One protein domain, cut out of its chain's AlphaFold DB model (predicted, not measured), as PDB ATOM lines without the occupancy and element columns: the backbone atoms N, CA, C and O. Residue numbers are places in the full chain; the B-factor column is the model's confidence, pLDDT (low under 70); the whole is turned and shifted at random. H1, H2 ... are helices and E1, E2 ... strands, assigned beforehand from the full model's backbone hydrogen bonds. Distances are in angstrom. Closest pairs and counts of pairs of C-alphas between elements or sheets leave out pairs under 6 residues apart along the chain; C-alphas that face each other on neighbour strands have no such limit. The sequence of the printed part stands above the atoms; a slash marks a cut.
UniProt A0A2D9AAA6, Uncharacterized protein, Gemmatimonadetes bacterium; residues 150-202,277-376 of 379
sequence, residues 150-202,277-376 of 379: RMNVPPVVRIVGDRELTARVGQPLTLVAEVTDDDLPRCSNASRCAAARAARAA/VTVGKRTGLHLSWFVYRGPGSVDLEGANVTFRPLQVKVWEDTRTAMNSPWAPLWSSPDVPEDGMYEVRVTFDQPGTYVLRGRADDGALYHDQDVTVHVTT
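Overview. This is residues 150 to 202 and 277 to 376 of the 379 residues of an uncharacterized protein of Gemmatimonadetes bacterium (UniProt A0A2D9AAA6). Two strongly twisted sheets of four strands lie face to face as a narrow sandwich, with E1 of one sheet near E7 and E8 of the other. The helix H1 lies beyond one end, off both sheets, and residues 309 to 339 loop past the edge strands E4 and E5. The printed part has 153 residues, under half in named elements, in the order E1 E2 E3 H1 E4 E5 E6 E7 E8; E1 E3 E6 E5 is antiparallel, E2 E8 E7 E4 mixed. It is mostly strand and compact, with a radius of gyration of the C-alphas of 16.3 A and spans of 47 by 41 by 24 A.

Arrangement. E1, residues 156 to 159, is antiparallel to E3, residues 173 to 180, with N 156 and O 180 2.8 A apart. E3 is antiparallel to E6, residues 340 to 347 (N 175 and O 343, 2.8 A), and E6 forms a hairpin with E5, residues 305 to 308 (N 306 and O 346, 2.9 A). E2, residues 164 to 168, is parallel to E8, residues 365 to 375 (N 165 and O 371, 2.8 A). E8 forms a hairpin with E7, residues 351 to 360 (N 355 and O 370, 2.8 A), and E7 is antiparallel to E4, residues 286 to 293 (N 288 and O 358, 2.9 A). The closest C-alphas of E1 and E8, Val 156 and His 366, are 5.6 A apart. H1, residues 190 to 202, is on neither sheet; every O i to N i+4 pair in it is within hydrogen-bond range.

Along the chain. E1 begins at C-alpha 156 (140.936, 105.374, 120.976). E3 is 23.2 A long, H1 18.3 A, E4 21.4 A, E6 22.7 A and E7 27.9 A. E8, 31.6 A, ends at C-alpha 375 (123.768, 111.806, 145.852).

Size, cuts and confidence. The C-alphas farthest apart, Val 277 and Thr 376, are 49.8 A apart. Residues 203 to 276 are not printed, a gap of 42.4 A between C-alphas 202 and 277. The links E4 to E5 and E5 to E6 are long. pLDDT is under 70 at residues 187 to 202, 277 to 278 and 296 to 303.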
ATOM      1  N   ARG A 150     155.854  97.958 115.539       90.50
ATOM      2  CA  ARG A 150     156.311  99.337 115.301       90.50
ATOM      3  C   ARG A 150     155.288 100.201 114.565       90.50
ATOM      4  O   ARG A 150     155.452 101.416 114.560       90.50
ATOM      5  N   MET A 151     154.295  99.587 113.927       92.38
ATOM      6  CA  MET A 151     153.186 100.287 113.277       92.38
ATOM      7  C   MET A 151     151.997 100.496 114.217       92.38
ATOM      8  O   MET A 151     151.137 101.290 113.870       92.38
ATOM      9  N   ASN A 152     151.982  99.824 115.376       93.25
ATOM     10  CA  ASN A 152     150.896  99.910 116.345       93.25
ATOM     11  C   ASN A 152     150.654 101.354 116.812       93.25
ATOM     12  O   ASN A 152     151.577 102.032 117.298       93.25
ATOM     13  N   VAL A 153     149.409 101.797 116.705       95.06
ATOM     14  CA  VAL A 153     148.914 103.080 117.210       95.06
ATOM     15  C   VAL A 153     148.009 102.808 118.413       95.06
ATOM     16  O   VAL A 153     147.340 101.786 118.431       95.06
ATOM     17  N   PRO A 154     147.976 103.673 119.447       96.12
ATOM     18  CA  PRO A 154     147.096 103.427 120.580       96.12
ATOM     19  C   PRO A 154     145.628 103.329 120.143       96.12
ATOM     20  O   PRO A 154     145.206 104.146 119.315       96.12
ATOM     21  N   PRO A 155     144.831 102.435 120.759       97.06
ATOM     22  CA  PRO A 155     143.388 102.457 120.579       97.06
ATOM     23  C   PRO A 155     142.837 103.812 121.015       97.06
ATOM     24  O   PRO A 155     143.449 104.521 121.811       97.06
ATOM     25  N   VAL A 156     141.640 104.158 120.563       97.88
ATOM     26  CA  VAL A 156     140.936 105.374 120.976       97.88
ATOM     27  C   VAL A 156     139.666 104.975 121.705       97.88
ATOM     28  O   VAL A 156     138.881 104.178 121.207       97.88
ATOM     29  N   VAL A 157     139.460 105.556 122.888       98.06
ATOM     30  CA  VAL A 157     138.183 105.492 123.610       98.06
ATOM     31  C   VAL A 157     137.483 106.840 123.531       98.06
ATOM     32  O   VAL A 157     138.090 107.876 123.827       98.06
ATOM     33  N   ARG A 158     136.198 106.812 123.174       98.12
ATOM     34  CA  ARG A 158     135.304 107.968 123.161       98.12
ATOM     35  C   ARG A 158     134.069 107.689 124.014       98.12
ATOM     36  O   ARG A 158     133.289 106.792 123.720       98.12
ATOM     37  N   ILE A 159     133.859 108.487 125.056       97.69
ATOM     38  CA  ILE A 159     132.645 108.439 125.873       97.69
ATOM     39  C   ILE A 159     131.475 108.976 125.058       97.69
ATOM     40  O   ILE A 159     131.549 110.056 124.467       97.69
ATOM     41  N   VAL A 160     130.391 108.210 125.041       97.25
ATOM     42  CA  VAL A 160     129.149 108.564 124.363       97.25
ATOM     43  C   VAL A 160     128.252 109.296 125.360       97.25
ATOM     44  O   VAL A 160     127.907 108.754 126.408       97.25
ATOM     45  N   GLY A 161     127.875 110.533 125.028       95.06
ATOM     46  CA  GLY A 161     127.066 111.400 125.888       95.06
ATOM     47  C   GLY A 161     127.888 112.300 126.816       95.06
ATOM     48  O   GLY A 161     129.031 112.655 126.517       95.06
ATOM     49  N   ASP A 162     127.275 112.708 127.929       95.44
ATOM     50  CA  ASP A 162     127.871 113.641 128.885       95.44
ATOM     51  C   ASP A 162     129.025 113.010 129.680       95.44
ATOM     52  O   ASP A 162     129.002 111.839 130.056       95.44
ATOM     53  N   ARG A 163     130.035 113.828 129.995       96.50
ATOM     54  CA  ARG A 163     131.185 113.438 130.836       96.50
ATOM     55  C   ARG A 163     131.081 113.933 132.279       96.50
ATOM     56  O   ARG A 163     131.951 113.631 133.087       96.50
ATOM     57  N   GLU A 164     130.022 114.672 132.583       97.88
ATOM     58  CA  GLU A 164     129.639 115.130 133.915       97.88
ATOM     59  C   GLU A 164     128.254 114.551 134.210       97.88
ATOM     60  O   GLU A 164     127.247 114.996 133.663       97.88
ATOM     61  N   LEU A 165     128.210 113.501 135.024       97.06
ATOM     62  CA  LEU A 165     127.014 112.698 135.260       97.06
ATOM     63  C   LEU A 165     126.530 112.846 136.700       97.06
ATOM     64  O   LEU A 165     127.294 113.122 137.623       97.06
ATOM     65  N   THR A 166     125.241 112.598 136.913       96.75
ATOM     66  CA  THR A 166     124.658 112.479 138.254       96.75
ATOM     67  C   THR A 166     124.140 111.064 138.459       96.75
ATOM     68  O   THR A 166     123.450 110.519 137.601       96.75
ATOM     69  N   ALA A 167     124.439 110.479 139.615       95.25
ATOM     70  CA  ALA A 167     123.942 109.168 140.012       95.25
ATOM     71  C   ALA A 167     123.348 109.205 141.423       95.25
ATOM     72  O   ALA A 167     123.524 110.161 142.189       95.25
ATOM     73  N   ARG A 168     122.645 108.131 141.782       93.75
ATOM     74  CA  ARG A 168     122.156 107.914 143.144       93.75
ATOM     75  C   ARG A 168     122.829 106.707 143.757       93.75
ATOM     76  O   ARG A 168     123.091 105.720 143.070       93.75
ATOM     77  N   VAL A 169     123.038 106.776 145.066       94.44
ATOM     78  CA  VAL A 169     123.509 105.629 145.843       94.44
ATOM     79  C   VAL A 169     122.596 104.422 145.595       94.44
ATOM     80  O   VAL A 169     121.372 104.521 145.681       94.44
ATOM     81  N   GLY A 170     123.200 103.285 145.257       93.75
ATOM     82  CA  GLY A 170     122.533 102.012 144.989       93.75
ATOM     83  C   GLY A 170     121.829 101.904 143.632       93.75
ATOM     84  O   GLY A 170     121.371 100.813 143.296       93.75
ATOM     85  N   GLN A 171     121.746 102.978 142.838       95.44
ATOM     86  CA  GLN A 171     121.166 102.918 141.495       95.44
ATOM     87  C   GLN A 171     122.253 102.710 140.433       95.44
ATOM     88  O   GLN A 171     123.280 103.390 140.475       95.44
ATOM     89  N   PRO A 172     122.042 101.792 139.472       96.31
ATOM     90  CA  PRO A 172     122.973 101.618 138.373       96.31
ATOM     91  C   PRO A 172     122.912 102.818 137.421       96.31
ATOM     92  O   PRO A 172     121.836 103.215 136.980       96.31
ATOM     93  N   LEU A 173     124.082 103.353 137.086       97.44
ATOM     94  CA  LEU A 173     124.311 104.307 136.007       97.44
ATOM     95  C   LEU A 173     124.953 103.556 134.836       97.44
ATOM     96  O   LEU A 173     125.916 102.816 135.041       97.44
ATOM     97  N   THR A 174     124.434 103.732 133.625       98.12
ATOM     98  CA  THR A 174     125.027 103.150 132.415       98.12
ATOM     99  C   THR A 174     126.073 104.098 131.835       98.12
ATOM    100  O   THR A 174     125.810 105.283 131.657       98.12
ATOM    101  N   LEU A 175     127.253 103.558 131.545       98.12
ATOM    102  CA  LEU A 175     128.340 104.194 130.815       98.12
ATOM    103  C   LEU A 175     128.434 103.524 129.447       98.12
ATOM    104  O   LEU A 175     128.438 102.293 129.366       98.12
ATOM    105  N   VAL A 176     128.531 104.331 128.396       97.75
ATOM    106  CA  VAL A 176     128.712 103.856 127.025       97.75
ATOM    107  C   VAL A 176     129.969 104.498 126.463       97.75
ATOM    108  O   VAL A 176     130.168 105.710 126.588       97.75
ATOM    109  N   ALA A 177     130.833 103.684 125.871       97.88
ATOM    110  CA  ALA A 177     132.029 104.155 125.196       97.88
ATOM    111  C   ALA A 177     132.210 103.433 123.864       97.88
ATOM    112  O   ALA A 177     132.055 102.216 123.792       97.88
ATOM    113  N   GLU A 178     132.577 104.186 122.841       97.81
ATOM    114  CA  GLU A 178     133.043 103.659 121.566       97.81
ATOM    115  C   GLU A 178     134.555 103.431 121.646       97.81
ATOM    116  O   GLU A 178     135.286 104.280 122.175       97.81
ATOM    117  N   VAL A 179     135.024 102.289 121.138       96.81
ATOM    118  CA  VAL A 179     136.453 101.968 121.062       96.81
ATOM    119  C   VAL A 179     136.860 101.554 119.650       96.81
ATOM    120  O   VAL A 179     136.414 100.525 119.126       96.81
ATOM    121  N   THR A 180     137.792 102.318 119.083       94.19
ATOM    122  CA  THR A 180     138.413 102.073 117.774       94.19
ATOM    123  C   THR A 180     139.890 101.732 117.938       94.19
ATOM    124  O   THR A 180     140.544 102.243 118.844       94.19
ATOM    125  N   ASP A 181     140.423 100.893 117.060       93.62
ATOM    126  CA  ASP A 181     141.794 100.379 117.122       93.62
ATOM    127  C   ASP A 181     142.273 100.023 115.707       93.62
ATOM    128  O   ASP A 181     141.444  99.857 114.808       93.62
ATOM    129  N   ASP A 182     143.581  99.909 115.495       90.69
ATOM    130  CA  ASP A 182     144.178  99.525 114.206       90.69
ATOM    131  C   ASP A 182     144.330  97.993 114.035       90.69
ATOM    132  O   ASP A 182     144.981  97.519 113.096       90.69
ATOM    133  N   ASP A 183     143.712  97.215 114.933       86.31
ATOM    134  CA  ASP A 183     143.799  95.757 115.059       86.31
ATOM    135  C   ASP A 183     145.212  95.240 115.372       86.31
ATOM    136  O   ASP A 183     145.529  94.055 115.139       86.31
ATOM    137  N   LEU A 184     146.080  96.106 115.892       88.19
ATOM    138  CA  LEU A 184     147.399  95.757 116.381       88.19
ATOM    139  C   LEU A 184     147.460  95.909 117.917       88.19
ATOM    140  O   LEU A 184     146.780  96.725 118.514       88.19
ATOM    141  N   PRO A 185     148.247  95.064 118.608       85.31
ATOM    142  CA  PRO A 185     148.780  93.793 118.137       85.31
ATOM    143  C   PRO A 185     147.647  92.812 117.800       85.31
ATOM    144  O   PRO A 185     146.700  92.648 118.567       85.31
ATOM    145  N   ARG A 186     147.787  92.082 116.683       75.25
ATOM    146  CA  ARG A 186     146.747  91.148 116.225       75.25
ATOM    147  C   ARG A 186     146.320  90.196 117.340       75.25
ATOM    148  O   ARG A 186     147.156  89.551 117.979       75.25
ATOM    149  N   CYS A 187     145.008  90.052 117.502       62.03
ATOM    150  CA  CYS A 187     144.428  89.104 118.440       62.03
ATOM    151  C   CYS A 187     145.007  87.697 118.258       62.03
ATOM    152  O   CYS A 187     145.067  87.164 117.149       62.03
ATOM    153  N   SER A 188     145.324  87.045 119.377       56.91
ATOM    154  CA  SER A 188     145.810  85.658 119.388       56.91
ATOM    155  C   SER A 188     144.830  84.641 118.772       56.91
ATOM    156  O   SER A 188     145.272  83.608 118.275       56.91
ATOM    157  N   ASN A 189     143.524  84.945 118.733       60.34
ATOM    158  CA  ASN A 189     142.504  84.182 118.004       60.34
ATOM    159  C   ASN A 189     142.035  84.951 116.761       60.34
ATOM    160  O   ASN A 189     141.016  85.646 116.785       60.34
ATOM    161  N   ALA A 190     142.777  84.798 115.662       51.91
ATOM    162  CA  ALA A 190     142.549  85.519 114.409       51.91
ATOM    163  C   ALA A 190     141.120  85.379 113.849       51.91
ATOM    164  O   ALA A 190     140.607  86.339 113.284       51.91
ATOM    165  N   SER A 191     140.462  84.227 114.038       50.50
ATOM    166  CA  SER A 191     139.094  83.973 113.556       50.50
ATOM    167  C   SER A 191     138.025  84.768 114.307       50.50
ATOM    168  O   SER A 191     137.100  85.276 113.683       50.50
ATOM    169  N   ARG A 192     138.166  84.933 115.630       57.09
ATOM    170  CA  ARG A 192     137.212  85.700 116.448       57.09
ATOM    171  C   ARG A 192     137.291  87.195 116.158       57.09
ATOM    172  O   ARG A 192     136.266  87.825 115.942       57.09
ATOM    173  N   CYS A 193     138.503  87.740 116.060       54.34
ATOM    174  CA  CYS A 193     138.670  89.147 115.694       54.34
ATOM    175  C   CYS A 193     138.414  89.404 114.198       54.34
ATOM    176  O   CYS A 193     138.068  90.512 113.824       54.34
ATOM    177  N   ALA A 194     138.533  88.407 113.309       54.00
ATOM    178  CA  ALA A 194     138.062  88.536 111.922       54.00
ATOM    179  C   ALA A 194     136.529  88.632 111.821       54.00
ATOM    180  O   ALA A 194     136.038  89.418 111.020       54.00
ATOM    181  N   ALA A 195     135.785  87.888 112.646       56.59
ATOM    182  CA  ALA A 195     134.326  87.991 112.697       56.59
ATOM    183  C   ALA A 195     133.869  89.365 113.219       56.59
ATOM    184  O   ALA A 195     133.058  90.013 112.568       56.59
ATOM    185  N   ALA A 196     134.472  89.852 114.312       55.53
ATOM    186  CA  ALA A 196     134.195  91.196 114.829       55.53
ATOM    187  C   ALA A 196     134.511  92.300 113.799       55.53
ATOM    188  O   ALA A 196     133.747  93.248 113.664       55.53
ATOM    189  N   ARG A 197     135.592  92.147 113.017       59.00
ATOM    190  CA  ARG A 197     135.940  93.055 111.908       59.00
ATOM    191  C   ARG A 197     134.909  93.071 110.784       59.00
ATOM    192  O   ARG A 197     134.556  94.142 110.311       59.00
ATOM    193  N   ALA A 198     134.459  91.899 110.341       59.22
ATOM    194  CA  ALA A 198     133.473  91.801 109.267       59.22
ATOM    195  C   ALA A 198     132.133  92.431 109.675       59.22
ATOM    196  O   ALA A 198     131.483  93.058 108.849       59.22
ATOM    197  N   ALA A 199     131.761  92.302 110.949       60.22
ATOM    198  CA  ALA A 199     130.557  92.918 111.482       60.22
ATOM    199  C   ALA A 199     130.689  94.446 111.643       60.22
ATOM    200  O   ALA A 199     129.772  95.154 111.246       60.22
ATOM    201  N   ARG A 200     131.843  94.959 112.111       62.47
ATOM    202  CA  ARG A 200     132.133  96.412 112.160       62.47
ATOM    203  C   ARG A 200     132.041  97.060 110.786       62.47
ATOM    204  O   ARG A 200     131.324  98.033 110.618       62.47
ATOM    205  N   ALA A 201     132.720  96.476 109.799       60.38
ATOM    206  CA  ALA A 201     132.693  96.983 108.431       60.38
ATOM    207  C   ALA A 201     131.274  96.963 107.836       60.38
ATOM    208  O   ALA A 201     130.898  97.897 107.144       60.38
ATOM    209  N   ALA A 202     130.474  95.935 108.143       59.34
ATOM    210  CA  ALA A 202     129.079  95.878 107.714       59.34
ATOM    211  C   ALA A 202     128.198  96.934 108.408       59.34
ATOM    212  O   ALA A 202     127.314  97.486 107.768       59.34
ATOM    213  N   VAL A 277     159.697  83.626 132.415       60.94
ATOM    214  CA  VAL A 277     160.958  84.112 133.020       60.94
ATOM    215  C   VAL A 277     160.830  85.572 133.471       60.94
ATOM    216  O   VAL A 277     161.376  85.949 134.505       60.94
ATOM    217  N   THR A 278     160.070  86.379 132.729       68.25
ATOM    218  CA  THR A 278     159.734  87.776 133.039       68.25
ATOM    219  C   THR A 278     158.218  87.958 133.085       68.25
ATOM    220  O   THR A 278     157.460  87.143 132.548       68.25
ATOM    221  N   VAL A 279     157.749  89.020 133.745       74.06
ATOM    222  CA  VAL A 279     156.333  89.403 133.667       74.06
ATOM    223  C   VAL A 279     156.018  89.812 132.226       74.06
ATOM    224  O   VAL A 279     156.783  90.550 131.616       74.06
ATOM    225  N   GLY A 280     154.909  89.311 131.681       82.81
ATOM    226  CA  GLY A 280     154.469  89.607 130.318       82.81
ATOM    227  C   GLY A 280     152.958  89.780 130.257       82.81
ATOM    228  O   GLY A 280     152.218  89.002 130.878       82.81
ATOM    229  N   LYS A 281     152.516  90.798 129.521       89.25
ATOM    230  CA  LYS A 281     151.106  91.125 129.300       89.25
ATOM    231  C   LYS A 281     150.593  90.359 128.087       89.25
ATOM    232  O   LYS A 281     151.294  90.221 127.088       89.25
ATOM    233  N   ARG A 282     149.391  89.798 128.184       89.50
ATOM    234  CA  ARG A 282     148.691  89.227 127.029       89.50
ATOM    235  C   ARG A 282     148.071  90.363 126.215       89.50
ATOM    236  O   ARG A 282     147.476  91.260 126.803       89.50
ATOM    237  N   THR A 283     148.216  90.295 124.896       89.38
ATOM    238  CA  THR A 283     147.664  91.277 123.957       89.38
ATOM    239  C   THR A 283     146.213  90.973 123.587       89.38
ATOM    240  O   THR A 283     145.774  89.818 123.656       89.38
ATOM    241  N   GLY A 284     145.480  92.012 123.199       88.88
ATOM    242  CA  GLY A 284     144.084  91.976 122.779       88.88
ATOM    243  C   GLY A 284     143.330  93.225 123.232       88.88
ATOM    244  O   GLY A 284     143.465  93.634 124.385       88.88
ATOM    245  N   LEU A 285     142.525  93.789 122.329       93.69
ATOM    246  CA  LEU A 285     141.708  94.971 122.588       93.69
ATOM    247  C   LEU A 285     140.643  94.702 123.655       93.69
ATOM    248  O   LEU A 285     139.872  93.743 123.568       93.69
ATOM    249  N   HIS A 286     140.593  95.571 124.658       94.88
ATOM    250  CA  HIS A 286     139.577  95.558 125.702       94.88
ATOM    251  C   HIS A 286     139.359  96.953 126.296       94.88
ATOM    252  O   HIS A 286     140.265  97.784 126.328       94.88
ATOM    253  N   LEU A 287     138.151  97.188 126.816       96.75
ATOM    254  CA  LEU A 287     137.829  98.354 127.634       96.75
ATOM    255  C   LEU A 287     137.834  97.970 129.114       96.75
ATOM    256  O   LEU A 287     137.303  96.925 129.501       96.75
ATOM    257  N   SER A 288     138.390  98.843 129.946       97.81
ATOM    258  CA  SER A 288     138.312  98.739 131.402       97.81
ATOM    259  C   SER A 288     137.826 100.042 132.015       97.81
ATOM    260  O   SER A 288     138.379 101.103 131.734       97.81
ATOM    261  N   TRP A 289     136.848  99.953 132.910       98.00
ATOM    262  CA  TRP A 289     136.451 101.044 133.794       98.00
ATOM    263  C   TRP A 289     136.981 100.840 135.210       98.00
ATOM    264  O   TRP A 289     136.900  99.744 135.767       98.00
ATOM    265  N   PHE A 290     137.496 101.907 135.813       97.06
ATOM    266  CA  PHE A 290     137.953 101.901 137.201       97.06
ATOM    267  C   PHE A 290     137.803 103.279 137.846       97.06
ATOM    268  O   PHE A 290     137.673 104.299 137.168       97.06
ATOM    269  N   VAL A 291     137.813 103.309 139.179       96.12
ATOM    270  CA  VAL A 291     137.834 104.563 139.936       96.12
ATOM    271  C   VAL A 291     139.234 105.156 139.833       96.12
ATOM    272  O   VAL A 291     140.205 104.555 140.277       96.12
ATOM    273  N   TYR A 292     139.340 106.337 139.235       97.56
ATOM    274  CA  TYR A 292     140.594 107.075 139.114       97.56
ATOM    275  C   TYR A 292     140.785 108.057 140.274       97.56
ATOM    276  O   TYR A 292     141.875 108.200 140.843       97.56
ATOM    277  N   ARG A 293     139.690 108.723 140.654       95.94
ATOM    278  CA  ARG A 293     139.621 109.562 141.849       95.94
ATOM    279  C   ARG A 293     138.344 109.277 142.621       95.94
ATOM    280  O   ARG A 293     137.266 109.211 142.035       95.94
ATOM    281  N   GLY A 294     138.476 109.135 143.933       89.44
ATOM    282  CA  GLY A 294     137.360 109.002 144.863       89.44
ATOM    283  C   GLY A 294     137.146 110.257 145.718       89.44
ATOM    284  O   GLY A 294     138.020 111.134 145.764       89.44
ATOM    285  N   PRO A 295     136.002 110.346 146.418       82.38
ATOM    286  CA  PRO A 295     135.734 111.419 147.366       82.38
ATOM    287  C   PRO A 295     136.765 111.399 148.502       82.38
ATOM    288  O   PRO A 295     136.891 110.416 149.222       82.38
ATOM    289  N   GLY A 296     137.466 112.516 148.713       64.88
ATOM    290  CA  GLY A 296     138.546 112.615 149.707       64.88
ATOM    291  C   GLY A 296     138.128 112.476 151.180       64.88
ATOM    292  O   GLY A 296     138.984 112.556 152.053       64.88
ATOM    293  N   SER A 297     136.832 112.313 151.466       52.00
ATOM    294  CA  SER A 297     136.271 112.122 152.812       52.00
ATOM    295  C   SER A 297     135.936 110.667 153.142       52.00
ATOM    296  O   SER A 297     135.389 110.411 154.214       52.00
ATOM    297  N   VAL A 298     136.181 109.735 152.221       48.41
ATOM    298  CA  VAL A 298     135.827 108.325 152.383       48.41
ATOM    299  C   VAL A 298     137.104 107.510 152.260       48.41
ATOM    300  O   VAL A 298     137.713 107.497 151.196       48.41
ATOM    301  N   ASP A 299     137.499 106.830 153.337       50.03
ATOM    302  CA  ASP A 299     138.374 105.666 153.206       50.03
ATOM    303  C   ASP A 299     137.601 104.664 152.335       50.03
ATOM    304  O   ASP A 299     136.570 104.136 152.773       50.03
ATOM    305  N   LEU A 300     138.032 104.415 151.090       53.62
ATOM    306  CA  LEU A 300     137.311 103.499 150.197       53.62
ATOM    307  C   LEU A 300     137.372 102.040 150.682       53.62
ATOM    308  O   LEU A 300     136.728 101.180 150.089       53.62
ATOM    309  N   GLU A 301     138.000 101.768 151.835       47.09
ATOM    310  CA  GLU A 301     137.893 100.494 152.561       47.09
ATOM    311  C   GLU A 301     136.434 100.133 152.962       47.09
ATOM    312  O   GLU A 301     136.181  99.039 153.466       47.09
ATOM    313  N   GLY A 302     135.446 100.993 152.670       47.22
ATOM    314  CA  GLY A 302     134.014 100.669 152.727       47.22
ATOM    315  C   GLY A 302     133.130 101.246 151.611       47.22
ATOM    316  O   GLY A 302     131.912 101.110 151.714       47.22
ATOM    317  N   ALA A 303     133.700 101.887 150.581       59.09
ATOM    318  CA  ALA A 303     132.951 102.414 149.436       59.09
ATOM    319  C   ALA A 303     133.201 101.550 148.197       59.09
ATOM    320  O   ALA A 303     134.208 101.687 147.503       59.09
ATOM    321  N   ASN A 304     132.266 100.656 147.910       78.88
ATOM    322  CA  ASN A 304     132.305  99.782 146.754       78.88
ATOM    323  C   ASN A 304     131.683 100.478 145.542       78.88
ATOM    324  O   ASN A 304     130.463 100.631 145.430       78.88
ATOM    325  N   VAL A 305     132.531 100.811 144.571       91.81
ATOM    326  CA  VAL A 305     132.091 101.087 143.203       91.81
ATOM    327  C   VAL A 305     132.107  99.773 142.435       91.81
ATOM    328  O   VAL A 305     133.154  99.163 142.235       91.81
ATOM    329  N   THR A 306     130.931  99.302 142.028       93.81
ATOM    330  CA  THR A 306     130.792  98.018 141.331       93.81
ATOM    331  C   THR A 306     130.469  98.242 139.867       93.81
ATOM    332  O   THR A 306     129.516  98.947 139.545       93.81
ATOM    333  N   PHE A 307     131.208  97.568 138.990       96.06
ATOM    334  CA  PHE A 307     130.989  97.577 137.548       96.06
ATOM    335  C   PHE A 307     130.406  96.243 137.072       96.06
ATOM    336  O   PHE A 307     130.769  95.173 137.575       96.06
ATOM    337  N   ARG A 308     129.499  96.300 136.095       95.75
ATOM    338  CA  ARG A 308     128.917  95.137 135.415       95.75
ATOM    339  C   ARG A 308     128.930  95.351 133.895       95.75
ATOM    340  O   ARG A 308     128.291  96.301 133.452       95.75
ATOM    341  N   PRO A 309     129.572  94.465 133.107       94.88
ATOM    342  CA  PRO A 309     130.312  93.265 133.528       94.88
ATOM    343  C   PRO A 309     131.534  93.583 134.407       94.88
ATOM    344  O   PRO A 309     131.905  94.743 134.575       94.88
ATOM    345  N   LEU A 310     132.132  92.554 135.017       92.50
ATOM    346  CA  LEU A 310     133.359  92.733 135.794       92.50
ATOM    347  C   LEU A 310     134.475  93.230 134.867       92.50
ATOM    348  O   LEU A 310     134.728  92.631 133.825       92.50
ATOM    349  N   GLN A 311     135.143  94.305 135.268       95.56
ATOM    350  CA  GLN A 311     136.149  94.965 134.439       95.56
ATOM    351  C   GLN A 311     137.482  94.218 134.478       95.56
ATOM    352  O   GLN A 311     137.825  93.568 135.475       95.56
ATOM    353  N   VAL A 312     138.220  94.297 133.371       96.38
ATOM    354  CA  VAL A 312     139.600  93.812 133.292       96.38
ATOM    355  C   VAL A 312     140.479  94.709 134.169       96.38
ATOM    356  O   VAL A 312     140.299  95.922 134.238       96.38
ATOM    357  N   LYS A 313     141.411  94.107 134.909       95.50
ATOM    358  CA  LYS A 313     142.324  94.843 135.787       95.50
ATOM    359  C   LYS A 313     143.342  95.615 134.957       95.50
ATOM    360  O   LYS A 313     144.050  95.029 134.143       95.50
ATOM    361  N   VAL A 314     143.483  96.902 135.263       95.44
ATOM    362  CA  VAL A 314     144.443  97.815 134.613       95.44
ATOM    363  C   VAL A 314     145.837  97.813 135.257       95.44
ATOM    364  O   VAL A 314     146.723  98.547 134.826       95.44
ATOM    365  N   TRP A 315     146.044  96.981 136.282       94.12
ATOM    366  CA  TRP A 315     147.291  96.869 137.037       94.12
ATOM    367  C   TRP A 315     147.883  95.461 136.976       94.12
ATOM    368  O   TRP A 315     147.183  94.472 136.745       94.12
ATOM    369  N   GLU A 316     149.184  95.367 137.251       92.19
ATOM    370  CA  GLU A 316     149.958  94.128 137.151       92.19
ATOM    371  C   GLU A 316     149.608  93.108 138.257       92.19
ATOM    372  O   GLU A 316     150.306  92.975 139.267       92.19
ATOM    373  N   ASP A 317     148.517  92.363 138.062       90.88
ATOM    374  CA  ASP A 317     148.131  91.217 138.890       90.88
ATOM    375  C   ASP A 317     148.501  89.902 138.197       90.88
ATOM    376  O   ASP A 317     147.881  89.498 137.213       90.88
ATOM    377  N   THR A 318     149.529  89.231 138.711       89.00
ATOM    378  CA  THR A 318     150.102  88.015 138.113       89.00
ATOM    379  C   THR A 318     149.548  86.720 138.704       89.00
ATOM    380  O   THR A 318     149.986  85.633 138.320       89.00
ATOM    381  N   ARG A 319     148.582  86.795 139.631       87.00
ATOM    382  CA  ARG A 319     147.944  85.600 140.202       87.00
ATOM    383  C   ARG A 319     147.172  84.854 139.112       87.00
ATOM    384  O   ARG A 319     146.430  85.455 138.341       87.00
ATOM    385  N   THR A 320     147.334  83.535 139.067       86.38
ATOM    386  CA  THR A 320     146.663  82.654 138.101       86.38
ATOM    387  C   THR A 320     145.151  82.876 138.081       86.38
ATOM    388  O   THR A 320     144.529  82.973 139.137       86.38
ATOM    389  N   ALA A 321     144.575  82.917 136.876       85.69
ATOM    390  CA  ALA A 321     143.138  83.051 136.628       85.69
ATOM    391  C   ALA A 321     142.487  84.344 137.158       85.69
ATOM    392  O   ALA A 321     141.262  84.438 137.219       85.69
ATOM    393  N   MET A 322     143.271  85.365 137.519       89.88
ATOM    394  CA  MET A 322     142.712  86.700 137.737       89.88
ATOM    395  C   MET A 322     142.276  87.326 136.412       89.88
ATOM    396  O   MET A 322     142.880  87.063 135.373       89.88
ATOM    397  N   ASN A 323     141.264  88.201 136.460       93.81
ATOM    398  CA  ASN A 323     140.837  89.006 135.311       93.81
ATOM    399  C   ASN A 323     141.860  90.115 134.997       93.81
ATOM    400  O   ASN A 323     141.585  91.294 135.182       93.81
ATOM    401  N   SER A 324     143.083  89.726 134.649       94.12
ATOM    402  CA  SER A 324     144.246  90.590 134.473       94.12
ATOM    403  C   SER A 324     145.027  90.143 133.240       94.12
ATOM    404  O   SER A 324     145.384  88.963 133.162       94.12
ATOM    405  N   PRO A 325     145.408  91.061 132.339       93.62
ATOM    406  CA  PRO A 325     146.237  90.739 131.179       93.62
ATOM    407  C   PRO A 325     147.605  90.134 131.539       93.62
ATOM    408  O   PRO A 325     148.222  89.432 130.735       93.62
ATOM    409  N   TRP A 326     148.084  90.348 132.767       92.44
ATOM    410  CA  TRP A 326     149.334  89.776 133.275       92.44
ATOM    411  C   TRP A 326     149.163  88.396 133.923       92.44
ATOM    412  O   TRP A 326     150.158  87.699 134.155       92.44
ATOM    413  N   ALA A 327     147.930  87.956 134.183       91.00
ATOM    414  CA  ALA A 327     147.658  86.678 134.818       91.00
ATOM    415  C   ALA A 327     147.848  85.494 133.848       91.00
ATOM    416  O   ALA A 327     147.462  85.546 132.673       91.00
ATOM    417  N   PRO A 328     148.402  84.364 134.322       87.25
ATOM    418  CA  PRO A 328     148.278  83.097 133.618       87.25
ATOM    419  C   PRO A 328     146.803  82.756 133.364       87.25
ATOM    420  O   PRO A 328     145.968  82.927 134.251       87.25
ATOM    421  N   LEU A 329     146.521  82.211 132.175       85.12
ATOM    422  CA  LEU A 329     145.197  81.770 131.703       85.12
ATOM    423  C   LEU A 329     144.192  82.871 131.331       85.12
ATOM    424  O   LEU A 329     143.141  82.535 130.800       85.12
ATOM    425  N   TRP A 330     144.510  84.151 131.520       90.06
ATOM    426  CA  TRP A 330     143.623  85.230 131.078       90.06
ATOM    427  C   TRP A 330     143.494  85.289 129.550       90.06
ATOM    428  O   TRP A 330     144.474  85.100 128.838       90.06
ATOM    429  N   SER A 331     142.322  85.590 129.018       87.81
ATOM    430  CA  SER A 331     142.129  85.889 127.597       87.81
ATOM    431  C   SER A 331     141.408  87.216 127.465       87.81
ATOM    432  O   SER A 331     140.548  87.508 128.297       87.81
ATOM    433  N   SER A 332     141.733  87.976 126.417       88.50
ATOM    434  CA  SER A 332     140.978  89.188 126.107       88.50
ATOM    435  C   SER A 332     139.493  88.849 125.962       88.50
ATOM    436  O   SER A 332     139.185  87.820 125.344       88.50
ATOM    437  N   PRO A 333     138.588  89.653 126.546       88.75
ATOM    438  CA  PRO A 333     137.166  89.578 126.247       88.75
ATOM    439  C   PRO A 333     136.902  89.723 124.748       88.75
ATOM    440  O   PRO A 333     137.717  90.293 124.018       88.75
ATOM    441  N   ASP A 334     135.754  89.219 124.303       85.00
ATOM    442  CA  ASP A 334     135.303  89.463 122.937       85.00
ATOM    443  C   ASP A 334     134.978  90.961 122.766       85.00
ATOM    444  O   ASP A 334     134.486  91.630 123.681       85.00
ATOM    445  N   VAL A 335     135.316  91.489 121.593       87.50
ATOM    446  CA  VAL A 335     135.130  92.892 121.224       87.50
ATOM    447  C   VAL A 335     133.735  93.052 120.600       87.50
ATOM    448  O   VAL A 335     133.422  92.274 119.697       87.50
ATOM    449  N   PRO A 336     132.904  94.020 121.037       88.06
ATOM    450  CA  PRO A 336     131.614  94.301 120.412       88.06
ATOM    451  C   PRO A 336     131.750  94.609 118.917       88.06
ATOM    452  O   PRO A 336     132.685  95.307 118.495       88.06
ATOM    453  N   GLU A 337     130.805  94.083 118.140       81.00
ATOM    454  CA  GLU A 337     130.740  94.209 116.678       81.00
ATOM    455  C   GLU A 337     130.499  95.640 116.206       81.00
ATOM    456  O   GLU A 337     130.917  95.983 115.120       81.00
ATOM    457  N   ASP A 338     129.883  96.487 117.017       85.38
ATOM    458  CA  ASP A 338     129.689  97.920 116.762       85.38
ATOM    459  C   ASP A 338     130.772  98.783 117.441       85.38
ATOM    460  O   ASP A 338     130.762 100.005 117.369       85.38
ATOM    461  N   GLY A 339     131.698  98.151 118.169       89.19
ATOM    462  CA  GLY A 339     132.682  98.833 119.006       89.19
ATOM    463  C   GLY A 339     132.120  99.604 120.192       89.19
ATOM    464  O   GLY A 339     132.880 100.314 120.856       89.19
ATOM    465  N   MET A 340     130.846  99.401 120.520       95.06
ATOM    466  CA  MET A 340     130.171 100.054 121.630       95.06
ATOM    467  C   MET A 340     130.220  99.166 122.868       95.06
ATOM    468  O   MET A 340     129.673  98.066 122.936       95.06
ATOM    469  N   TYR A 341     130.889  99.660 123.898       95.75
ATOM    470  CA  TYR A 341     130.991  98.993 125.184       95.75
ATOM    471  C   TYR A 341     130.007  99.618 126.168       95.75
ATOM    472  O   TYR A 341     130.160 100.774 126.567       95.75
ATOM    473  N   GLU A 342     129.035  98.824 126.618       96.75
ATOM    474  CA  GLU A 342     128.106  99.206 127.681       96.75
ATOM    475  C   GLU A 342     128.546  98.628 129.035       96.75
ATOM    476  O   GLU A 342     128.729  97.416 129.198       96.75
ATOM    477  N   VAL A 343     128.681  99.492 130.042       97.12
ATOM    478  CA  VAL A 343     129.011  99.100 131.417       97.12
ATOM    479  C   VAL A 343     128.078  99.790 132.398       97.12
ATOM    480  O   VAL A 343     127.918 101.005 132.389       97.12
ATOM    481  N   ARG A 344     127.496  99.023 133.320       98.19
ATOM    482  CA  ARG A 344     126.724  99.566 134.441       98.19
ATOM    483  C   ARG A 344     127.618  99.738 135.658       98.19
ATOM    484  O   ARG A 344     128.217  98.766 136.113       98.19
ATOM    485  N   VAL A 345     127.660 100.941 136.213       97.94
ATOM    486  CA  VAL A 345     128.344 101.261 137.470       97.94
ATOM    487  C   VAL A 345     127.327 101.510 138.582       97.94
ATOM    488  O   VAL A 345     126.257 102.065 138.352       97.94
ATOM    489  N   THR A 346     127.614 101.072 139.802       96.50
ATOM    490  CA  THR A 346     126.796 101.343 140.992       96.50
ATOM    491  C   THR A 346     127.696 101.788 142.132       96.50
ATOM    492  O   THR A 346     128.757 101.203 142.342       96.50
ATOM    493  N   PHE A 347     127.249 102.802 142.867       94.38
ATOM    494  CA  PHE A 347     127.971 103.405 143.985       94.38
ATOM    495  C   PHE A 347     127.203 103.147 145.278       94.38
ATOM    496  O   PHE A 347     125.990 103.354 145.316       94.38
ATOM    497  N   ASP A 348     127.878 102.719 146.338       91.94
ATOM    498  CA  ASP A 348     127.262 102.515 147.656       91.94
ATOM    499  C   ASP A 348     127.410 103.722 148.602       91.94
ATOM    500  O   ASP A 348     126.719 103.781 149.619       91.94
ATOM    501  N   GLN A 349     128.239 104.707 148.246       90.62
ATOM    502  CA  GLN A 349     128.429 105.949 148.993       90.62
ATOM    503  C   GLN A 349     128.224 107.187 148.106       90.62
ATOM    504  O   GLN A 349     128.490 107.144 146.901       90.62
ATOM    505  N   PRO A 350     127.733 108.307 148.674       92.62
ATOM    506  CA  PRO A 350     127.687 109.580 147.969       92.62
ATOM    507  C   PRO A 350     129.082 110.201 147.858       92.62
ATOM    508  O   PRO A 350     129.967 109.949 148.674       92.62
ATOM    509  N   GLY A 351     129.263 111.082 146.880       92.12
ATOM    510  CA  GLY A 351     130.539 111.746 146.647       92.12
ATOM    511  C   GLY A 351     130.726 112.151 145.195       92.12
ATOM    512  O   GLY A 351     129.861 111.923 144.354       92.12
ATOM    513  N   THR A 352     131.867 112.770 144.903       94.38
ATOM    514  CA  THR A 352     132.299 113.003 143.521       94.38
ATOM    515  C   THR A 352     133.386 112.000 143.184       94.38
ATOM    516  O   THR A 352     134.398 111.928 143.883       94.38
ATOM    517  N   TYR A 353     133.151 111.232 142.128       95.69
ATOM    518  CA  TYR A 353     134.064 110.221 141.615       95.69
ATOM    519  C   TYR A 353     134.536 110.641 140.230       95.69
ATOM    520  O   TYR A 353     133.745 111.149 139.441       95.69
ATOM    521  N   VAL A 354     135.801 110.386 139.918       97.69
ATOM    522  CA  VAL A 354     136.285 110.375 138.537       97.69
ATOM    523  C   VAL A 354     136.486 108.922 138.159       97.69
ATOM    524  O   VAL A 354     137.324 108.230 138.743       97.69
ATOM    525  N   LEU A 355     135.687 108.457 137.209       98.06
ATOM    526  CA  LEU A 355     135.840 107.157 136.585       98.06
ATOM    527  C   LEU A 355     136.689 107.313 135.335       98.06
ATOM    528  O   LEU A 355     136.493 108.257 134.571       98.06
ATOM    529  N   ARG A 356     137.591 106.368 135.107       98.50
ATOM    530  CA  ARG A 356     138.410 106.324 133.901       98.50
ATOM    531  C   ARG A 356     138.041 105.119 133.064       98.50
ATOM    532  O   ARG A 356     138.107 103.992 133.557       98.50
ATOM    533  N   GLY A 357     137.674 105.376 131.815       98.38
ATOM    534  CA  GLY A 357     137.594 104.370 130.768       98.38
ATOM    535  C   GLY A 357     138.949 104.269 130.078       98.38
ATOM    536  O   GLY A 357     139.454 105.274 129.583       98.38
ATOM    537  N   ARG A 358     139.536 103.074 130.066       98.50
ATOM    538  CA  ARG A 358     140.799 102.766 129.391       98.50
ATOM    539  C   ARG A 358     140.559 101.758 128.279       98.50
ATOM    540  O   ARG A 358     140.229 100.611 128.586       98.50
ATOM    541  N   ALA A 359     140.749 102.170 127.030       98.12
ATOM    542  CA  ALA A 359     140.939 101.228 125.932       98.12
ATOM    543  C   ALA A 359     142.401 100.778 125.920       98.12
ATOM    544  O   ALA A 359     143.299 101.604 126.074       98.12
ATOM    545  N   ASP A 360     142.629  99.478 125.790       96.56
ATOM    546  CA  ASP A 360     143.947  98.857 125.901       96.56
ATOM    547  C   ASP A 360     144.025  97.678 124.923       96.56
ATOM    548  O   ASP A 360     143.209  96.759 124.990       96.56
ATOM    549  N   ASP A 361     144.989  97.708 124.006       93.75
ATOM    550  CA  ASP A 361     145.254  96.643 123.018       93.75
ATOM    551  C   ASP A 361     146.241  95.578 123.571       93.75
ATOM    552  O   ASP A 361     146.593  94.582 122.929       93.75
ATOM    553  N   GLY A 362     146.696  95.772 124.813       90.44
ATOM    554  CA  GLY A 362     147.711  94.998 125.515       90.44
ATOM    555  C   GLY A 362     149.154  95.464 125.314       90.44
ATOM    556  O   GLY A 362     150.051  94.888 125.928       90.44
ATOM    557  N   ALA A 363     149.388  96.500 124.520       92.50
ATOM    558  CA  ALA A 363     150.666  97.154 124.253       92.50
ATOM    559  C   ALA A 363     150.594  98.668 124.505       92.50
ATOM    560  O   ALA A 363     151.427  99.204 125.240       92.50
ATOM    561  N   LEU A 364     149.578  99.323 123.959       95.81
ATOM    562  CA  LEU A 364     149.250 100.734 124.066       95.81
ATOM    563  C   LEU A 364     147.849 100.908 124.660       95.81
ATOM    564  O   LEU A 364     147.102  99.953 124.883       95.81
ATOM    565  N   TYR A 365     147.520 102.149 125.003       97.25
ATOM    566  CA  TYR A 365     146.263 102.467 125.660       97.25
ATOM    567  C   TYR A 365     145.856 103.923 125.421       97.25
ATOM    568  O   TYR A 365     146.696 104.786 125.153       97.25
ATOM    569  N   HIS A 366     144.569 104.200 125.612       98.25
ATOM    570  CA  HIS A 366     144.012 105.546 125.690       98.25
ATOM    571  C   HIS A 366     143.011 105.631 126.836       98.25
ATOM    572  O   HIS A 366     142.240 104.702 127.075       98.25
ATOM    573  N   ASP A 367     143.031 106.763 127.536       98.31
ATOM    574  CA  ASP A 367     142.202 107.020 128.710       98.31
ATOM    575  C   ASP A 367     141.223 108.164 128.434       98.31
ATOM    576  O   ASP A 367     141.602 109.200 127.882       98.31
ATOM    577  N   GLN A 368     139.983 108.028 128.905       98.19
ATOM    578  CA  GLN A 368     139.046 109.141 129.002       98.19
ATOM    579  C   GLN A 368     138.278 109.108 130.325       98.19
ATOM    580  O   GLN A 368     137.782 108.070 130.762       98.19
ATOM    581  N   ASP A 369     138.182 110.279 130.952       98.38
ATOM    582  CA  ASP A 369     137.595 110.432 132.281       98.38
ATOM    583  C   ASP A 369     136.139 110.916 132.217       98.38
ATOM    584  O   ASP A 369     135.791 111.761 131.378       98.38
ATOM    585  N   VAL A 370     135.323 110.413 133.144       98.38
ATOM    586  CA  VAL A 370     133.947 110.834 133.434       98.38
ATOM    587  C   VAL A 370     133.851 111.191 134.912       98.38
ATOM    588  O   VAL A 370     134.201 110.385 135.778       98.38
ATOM    589  N   THR A 371     133.341 112.377 135.212       98.06
ATOM    590  CA  THR A 371     133.016 112.791 136.576       98.06
ATOM    591  C   THR A 371     131.587 112.369 136.900       98.06
ATOM    592  O   THR A 371     130.666 112.594 136.116       98.06
ATOM    593  N   VAL A 372     131.381 111.760 138.065       97.50
ATOM    594  CA  VAL A 372     130.061 111.348 138.548       97.50
ATOM    595  C   VAL A 372     129.801 111.950 139.923       97.50
ATOM    596  O   VAL A 372     130.509 111.661 140.891       97.50
ATOM    597  N   HIS A 373     128.745 112.752 140.022       96.31
ATOM    598  CA  HIS A 373     128.224 113.283 141.275       96.31
ATOM    599  C   HIS A 373     127.150 112.344 141.834       96.31
ATOM    600  O   HIS A 373     126.034 112.256 141.320       96.31
ATOM    601  N   VAL A 374     127.486 111.626 142.902       95.25
ATOM    602  CA  VAL A 374     126.608 110.642 143.541       95.25
ATOM    603  C   VAL A 374     125.919 111.269 144.748       95.25
ATOM    604  O   VAL A 374     126.579 111.763 145.666       95.25
ATOM    605  N   THR A 375     124.587 111.216 144.779       93.62
ATOM    606  CA  THR A 375     123.768 111.806 145.852       93.62
ATOM    607  C   THR A 375     122.875 110.773 146.547       93.62
ATOM    608  O   THR A 375     122.574 109.711 145.999       93.62
ATOM    609  N   THR A 376     122.451 111.078 147.778       89.31
ATOM    610  CA  THR A 376     121.495 110.263 148.558       89.31
ATOM    611  C   THR A 376     120.046 110.742 148.451       89.31
ATOM    612  O   THR A 376     119.136 110.022 148.855       89.31
TER     613      THR A 376